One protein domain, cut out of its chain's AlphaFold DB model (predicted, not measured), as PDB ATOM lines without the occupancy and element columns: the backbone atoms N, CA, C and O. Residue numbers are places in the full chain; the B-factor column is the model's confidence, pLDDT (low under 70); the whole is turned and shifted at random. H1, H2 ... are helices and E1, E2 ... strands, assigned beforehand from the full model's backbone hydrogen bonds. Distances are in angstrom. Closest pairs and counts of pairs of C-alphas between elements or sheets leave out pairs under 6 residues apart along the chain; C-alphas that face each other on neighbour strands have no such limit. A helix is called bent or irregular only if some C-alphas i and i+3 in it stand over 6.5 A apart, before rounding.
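This is residues 279 to 325 of the 325 residues of an uncharacterized protein of Gammaproteobacteria bacterium (UniProt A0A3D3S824). Picture a small slab of three strands, E1, E2 and E3, side by side, with one helix, H1, covering one face along the strands and the other face bare. The links before and after H1 loop out beyond the strands at opposite ends and make the outline long, a rod of 37 by 18 by 13 A. The printed part has 47 residues, with one named helix and three named strands in the order E1, H1, E2, E3 along the chain; the sheet is mixed, in the order E1, E2, E3, its first pair parallel and its second antiparallel. The class is mixed, helices and strands, with 14 residues in the helix and 14 in the strands. The whole is only just compact, close to loose, with a radius of gyration of the C-alphas of 11.1 A.

Start at the inner strand of the sheet, E2, residues 313 to 317, and look to its two neighbours, the edge strands E1, residues 279 to 282, and E3, residues 320 to 324. E1 and E2 are parallel, with 20 degrees between their directions, and the C-alphas of Val 280 and Val 315, which face each other, are 4.8 A apart. Check N 282 and O 316 at 2.8 A and N 316 and O 280 at 2.8 A: both pairs are within hydrogen-bond range. E2 and E3 are antiparallel, with 149 degrees between their directions, and form a hairpin; N 315 and O 323 at 2.9 A and N 317 and O 320 at 2.8 A are within hydrogen-bond range. Now move to H1, residues 293 to 306, which is on the sheet at a height over the sheet of 9.2 A; this is a two-layer arrangement, a helix on one face of a sheet. H1 lies over E2, and 2 of its C-alphas fall on E1, only just short of lying over that strand too. On the local plane its line stands at 25 degrees to that of E2, and it runs along the strands. The closest C-alphas of H1 and E2 are those of Trp 300 and Val 315, 6.5 A apart. The closest C-alphas of H1 and E3 are those of Trp 300 and His 323, 7.0 A apart. H1 and E1 are near each other, with 9 pairs of C-alphas within 10 A. E1, H1 and E2 make a strand-helix-strand unit, two parallel neighbour strands with a helix between them along the chain, and its crossover is right-handed. In H1 every O i to N i+4 pair is within hydrogen-bond range.

Find C-alpha 313 at (133.262, 120.948, 134.807), where E2 begins; from there the strand runs 13.8 A to C-alpha 317. E3, residues 320 to 324, follows and covers 10.9 A, ending at C-alpha 324 at (137.962, 121.771, 137.680). Go back to C-alpha 279 at (129.484, 118.771, 138.731), where E1 begins; its four residues, 279 to 282, span 9.9 A. H1 starts at C-alpha 293 at (143.390, 109.594, 142.928) and runs 20.4 A to C-alpha 306; it is not bent.

The two C-alphas farthest apart are those of Asp 288, in the link from E1 to H1, and Ala 309, in the link from H1 to E2, at 36.6 A. Those links, of 10 and 6 residues, are short, and the 2-residue link from E2 to E3 is tight. The printed part has no cut, and residue 325 is the chain's last. The mean pLDDT of the printed part is 80.3; look for values under 70 at residue 287, residues 307 to 308 and residue 310.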
ATOM      1  N   ARG A 279     128.730 119.219 137.563       76.50
ATOM      2  CA  ARG A 279     129.484 118.771 138.731       76.50
ATOM      3  C   ARG A 279     129.190 117.310 139.042       76.50
ATOM      4  O   ARG A 279     128.035 116.925 139.193       76.50
ATOM      5  N   VAL A 280     130.243 116.503 139.157       79.25
ATOM      6  CA  VAL A 280     130.149 115.106 139.597       79.25
ATOM      7  C   VAL A 280     130.585 115.000 141.047       79.25
ATOM      8  O   VAL A 280     131.702 115.380 141.390       79.25
ATOM      9  N   HIS A 281     129.711 114.452 141.888       80.50
ATOM     10  CA  HIS A 281     129.974 114.237 143.305       80.50
ATOM     11  C   HIS A 281     130.277 112.763 143.576       80.50
ATOM     12  O   HIS A 281     129.423 111.896 143.400       80.50
ATOM     13  N   LEU A 282     131.495 112.490 144.033       84.12
ATOM     14  CA  LEU A 282     131.883 111.220 144.627       84.12
ATOM     15  C   LEU A 282     131.662 111.322 146.136       84.12
ATOM     16  O   LEU A 282     132.132 112.261 146.777       84.12
ATOM     17  N   LEU A 283     130.919 110.370 146.694       81.19
ATOM     18  CA  LEU A 283     130.597 110.347 148.116       81.19
ATOM     19  C   LEU A 283     131.306 109.184 148.787       81.19
ATOM     20  O   LEU A 283     131.230 108.053 148.300       81.19
ATOM     21  N   ARG A 284     131.933 109.456 149.929       82.62
ATOM     22  CA  ARG A 284     132.483 108.397 150.771       82.62
ATOM     23  C   ARG A 284     131.361 107.616 151.459       82.62
ATOM     24  O   ARG A 284     130.289 108.142 151.780       82.62
ATOM     25  N   ARG A 285     131.606 106.327 151.663       71.75
ATOM     26  CA  ARG A 285     130.749 105.386 152.391       71.75
ATOM     27  C   ARG A 285     130.983 105.483 153.891       71.75
ATOM     28  O   ARG A 285     130.019 105.385 154.648       71.75
ATOM     29  N   THR A 286     132.229 105.703 154.301       72.12
ATOM     30  CA  THR A 286     132.623 105.922 155.698       72.12
ATOM     31  C   THR A 286     133.481 107.184 155.833       72.12
ATOM     32  O   THR A 286     134.130 107.581 154.862       72.12
ATOM     33  N   PRO A 287     133.507 107.828 157.015       69.88
ATOM     34  CA  PRO A 287     134.317 109.030 157.240       69.88
ATOM     35  C   PRO A 287     135.810 108.843 156.924       69.88
ATOM     36  O   PRO A 287     136.436 109.757 156.387       69.88
ATOM     37  N   ASP A 288     136.347 107.646 157.183       76.00
ATOM     38  CA  ASP A 288     137.773 107.322 157.022       76.00
ATOM     39  C   ASP A 288     138.135 106.761 155.638       76.00
ATOM     40  O   ASP A 288     139.297 106.456 155.367       76.00
ATOM     41  N   GLU A 289     137.159 106.593 154.740       80.19
ATOM     42  CA  GLU A 289     137.437 106.101 153.392       80.19
ATOM     43  C   GLU A 289     138.308 107.106 152.629       80.19
ATOM     44  O   GLU A 289     138.048 108.310 152.619       80.19
ATOM     45  N   ARG A 290     139.336 106.618 151.932       83.62
ATOM     46  CA  ARG A 290     140.113 107.433 150.997       83.62
ATOM     47  C   ARG A 290     139.691 107.092 149.577       83.62
ATOM     48  O   ARG A 290     139.863 105.957 149.142       83.62
ATOM     49  N   VAL A 291     139.171 108.076 148.846       83.75
ATOM     50  CA  VAL A 291     138.893 107.921 147.411       83.75
ATOM     51  C   VAL A 291     140.232 107.970 146.666       83.75
ATOM     52  O   VAL A 291     140.913 108.990 146.764       83.75
ATOM     53  N   PRO A 292     140.655 106.907 145.952       87.19
ATOM     54  CA  PRO A 292     141.952 106.898 145.279       87.19
ATOM     55  C   PRO A 292     142.022 107.924 144.142       87.19
ATOM     56  O   PRO A 292     141.083 108.031 143.351       87.19
ATOM     57  N   ASP A 293     143.172 108.581 143.977       85.44
ATOM     58  CA  ASP A 293     143.390 109.594 142.928       85.44
ATOM     59  C   ASP A 293     143.178 109.033 141.510       85.44
ATOM     60  O   ASP A 293     142.722 109.721 140.600       85.44
ATOM     61  N   ALA A 294     143.441 107.738 141.310       87.38
ATOM     62  CA  ALA A 294     143.167 107.064 140.042       87.38
ATOM     63  C   ALA A 294     141.666 107.059 139.689       87.38
ATOM     64  O   ALA A 294     141.302 107.135 138.514       87.38
ATOM     65  N   VAL A 295     140.785 106.990 140.694       86.38
ATOM     66  CA  VAL A 295     139.329 107.013 140.503       86.38
ATOM     67  C   VAL A 295     138.871 108.419 140.133       86.38
ATOM     68  O   VAL A 295     138.153 108.578 139.144       86.38
ATOM     69  N   THR A 296     139.309 109.442 140.870       89.38
ATOM     70  CA  THR A 296     138.957 110.844 140.586       89.38
ATOM     71  C   THR A 296     139.467 111.269 139.207       89.38
ATOM     72  O   THR A 296     138.695 111.823 138.419       89.38
ATOM     73  N   ALA A 297     140.699 110.890 138.849       88.06
ATOM     74  CA  ALA A 297     141.281 111.135 137.533       88.06
ATOM     75  C   ALA A 297     140.521 110.410 136.412       88.06
ATOM     76  O   ALA A 297     140.283 110.976 135.342       88.06
ATOM     77  N   ARG A 298     140.093 109.161 136.642       88.00
ATOM     78  CA  ARG A 298     139.307 108.409 135.654       88.00
ATOM     79  C   ARG A 298     137.938 109.041 135.422       88.00
ATOM     80  O   ARG A 298     137.523 109.162 134.270       88.00
ATOM     81  N   VAL A 299     137.254 109.459 136.487       86.81
ATOM     82  CA  VAL A 299     135.971 110.172 136.399       86.81
ATOM     83  C   VAL A 299     136.150 111.485 135.639       86.81
ATOM     84  O   VAL A 299     135.390 111.744 134.708       86.81
ATOM     85  N   TRP A 300     137.196 112.253 135.959       89.50
ATOM     86  CA  TRP A 300     137.544 113.488 135.255       89.50
ATOM     87  C   TRP A 300     137.724 113.271 133.747       89.50
ATOM     88  O   TRP A 300     137.099 113.953 132.936       89.50
ATOM     89  N   GLN A 301     138.515 112.268 133.356       88.62
ATOM     90  CA  GLN A 301     138.725 111.933 131.945       88.62
ATOM     91  C   GLN A 301     137.425 111.561 131.224       88.62
ATOM     92  O   GLN A 301     137.269 111.885 130.048       88.62
ATOM     93  N   LEU A 302     136.508 110.858 131.894       85.88
ATOM     94  CA  LEU A 302     135.237 110.456 131.298       85.88
ATOM     95  C   LEU A 302     134.321 111.659 131.067       85.88
ATOM     96  O   LEU A 302     133.800 111.801 129.963       85.88
ATOM     97  N   ILE A 303     134.178 112.551 132.051       84.00
ATOM     98  CA  ILE A 303     133.315 113.732 131.901       84.00
ATOM     99  C   ILE A 303     133.892 114.764 130.932       84.00
ATOM    100  O   ILE A 303     133.152 115.389 130.177       84.00
ATOM    101  N   ALA A 304     135.219 114.909 130.888       82.56
ATOM    102  CA  ALA A 304     135.876 115.824 129.963       82.56
ATOM    103  C   ALA A 304     135.669 115.406 128.497       82.56
ATOM    104  O   ALA A 304     135.614 116.264 127.620       82.56
ATOM    105  N   ARG A 305     135.514 114.101 128.227       82.31
ATOM    106  CA  ARG A 305     135.242 113.560 126.883       82.31
ATOM    107  C   ARG A 305     133.802 113.764 126.422       82.31
ATOM    108  O   ARG A 305     133.567 113.809 125.220       82.31
ATOM    109  N   THR A 306     132.847 113.842 127.345       70.88
ATOM    110  CA  THR A 306     131.412 113.912 127.027       70.88
ATOM    111  C   THR A 306     130.843 115.328 127.093       70.88
ATOM    112  O   THR A 306     129.649 115.514 126.863       70.88
ATOM    113  N   ARG A 307     131.670 116.334 127.405       67.19
ATOM    114  CA  ARG A 307     131.205 117.711 127.598       67.19
ATOM    115  C   ARG A 307     130.793 118.389 126.293       67.19
ATOM    116  O   ARG A 307     131.457 118.251 125.267       67.19
ATOM    117  N   ALA A 308     129.760 119.221 126.379       66.06
ATOM    118  CA  ALA A 308     129.528 120.267 125.393       66.06
ATOM    119  C   ALA A 308     130.589 121.373 125.549       66.06
ATOM    120  O   ALA A 308     131.052 121.659 126.658       66.06
ATOM    121  N   ALA A 309     130.997 121.987 124.437       70.88
ATOM    122  CA  ALA A 309     131.965 123.080 124.455       70.88
ATOM    123  C   ALA A 309     131.448 124.259 125.302       70.88
ATOM    124  O   ALA A 309     130.281 124.628 125.204       70.88
ATOM    125  N   GLY A 310     132.318 124.841 126.134       64.62
ATOM    126  CA  GLY A 310     131.993 126.008 126.964       64.62
ATOM    127  C   GLY A 310     131.287 125.714 128.294       64.62
ATOM    128  O   GLY A 310     130.978 126.656 129.014       64.62
ATOM    129  N   VAL A 311     131.054 124.444 128.650       72.94
ATOM    130  CA  VAL A 311     130.449 124.078 129.943       72.94
ATOM    131  C   VAL A 311     131.540 123.844 131.003       72.94
ATOM    132  O   VAL A 311     132.362 122.939 130.810       72.94
ATOM    133  N   PRO A 312     131.554 124.603 132.121       75.50
ATOM    134  CA  PRO A 312     132.464 124.364 133.240       75.50
ATOM    135  C   PRO A 312     132.229 122.980 133.853       75.50
ATOM    136  O   PRO A 312     131.080 122.573 134.055       75.50
ATOM    137  N   LEU A 313     133.307 122.257 134.161       81.81
ATOM    138  CA  LEU A 313     133.262 120.948 134.807       81.81
ATOM    139  C   LEU A 313     133.917 120.997 136.181       81.81
ATOM    140  O   LEU A 313     134.966 121.614 136.349       81.81
ATOM    141  N   ALA A 314     133.357 120.259 137.136       82.56
ATOM    142  CA  ALA A 314     134.014 119.984 138.407       82.56
ATOM    143  C   ALA A 314     133.794 118.530 138.847       82.56
ATOM    144  O   ALA A 314     132.700 117.982 138.711       82.56
ATOM    145  N   VAL A 315     134.825 117.913 139.424       84.56
ATOM    146  CA  VAL A 315     134.692 116.672 140.200       84.56
ATOM    147  C   VAL A 315     134.914 117.020 141.656       84.56
ATOM    148  O   VAL A 315     135.904 117.666 142.000       84.56
ATOM    149  N   CYS A 316     133.992 116.580 142.502       83.19
ATOM    150  CA  CYS A 316     134.039 116.790 143.934       83.19
ATOM    151  C   CYS A 316     134.088 115.458 144.682       83.19
ATOM    152  O   CYS A 316     133.386 114.522 144.308       83.19
ATOM    153  N   VAL A 317     134.833 115.406 145.783       83.25
ATOM    154  CA  VAL A 317     134.738 114.346 146.797       83.25
ATOM    155  C   VAL A 317     134.115 114.961 148.047       83.25
ATOM    156  O   VAL A 317     134.648 115.926 148.585       83.25
ATOM    157  N   ASP A 318     132.939 114.482 148.459       77.56
ATOM    158  CA  ASP A 318     132.150 115.042 149.574       77.56
ATOM    159  C   ASP A 318     131.969 116.574 149.528       77.56
ATOM    160  O   ASP A 318     131.892 117.258 150.548       77.56
ATOM    161  N   GLY A 319     131.869 117.129 148.320       70.50
ATOM    162  CA  GLY A 319     131.690 118.567 148.104       70.50
ATOM    163  C   GLY A 319     132.983 119.385 148.069       70.50
ATOM    164  O   GLY A 319     132.905 120.587 147.833       70.50
ATOM    165  N   VAL A 320     134.155 118.767 148.244       76.25
ATOM    166  CA  VAL A 320     135.464 119.396 148.003       76.25
ATOM    167  C   VAL A 320     135.856 119.182 146.547       76.25
ATOM    168  O   VAL A 320     135.860 118.047 146.079       76.25
ATOM    169  N   ILE A 321     136.161 120.256 145.816       80.81
ATOM    170  CA  ILE A 321     136.591 120.181 144.411       80.81
ATOM    171  C   ILE A 321     137.991 119.556 144.344       80.81
ATOM    172  O   ILE A 321     138.919 120.052 144.971       80.81
ATOM    173  N   VAL A 322     138.133 118.485 143.559       86.19
ATOM    174  CA  VAL A 322     139.415 117.802 143.298       86.19
ATOM    175  C   VAL A 322     139.900 117.988 141.856       86.19
ATOM    176  O   VAL A 322     141.096 117.916 141.595       86.19
ATOM    177  N   HIS A 323     138.989 118.278 140.920       82.00
ATOM    178  CA  HIS A 323     139.306 118.675 139.545       82.00
ATOM    179  C   HIS A 323     138.320 119.747 139.071       82.00
ATOM    180  O   HIS A 323     137.132 119.651 139.386       82.00
ATOM    181  N   GLN A 324     138.792 120.729 138.297       86.12
ATOM    182  CA  GLN A 324     137.962 121.771 137.680       86.12
ATOM    183  C   GLN A 324     138.547 122.258 136.344       86.12
ATOM    184  O   GLN A 324     139.751 122.111 136.121       86.12
ATOM    185  N   SER A 325     137.697 122.805 135.465       78.44
ATOM    186  CA  SER A 325     138.065 123.400 134.163       78.44
ATOM    187  C   SER A 325     137.605 124.838 134.032       78.44
ATOM    188  O   SER A 325     136.428 125.057 134.400       78.44
TER     189      SER A 325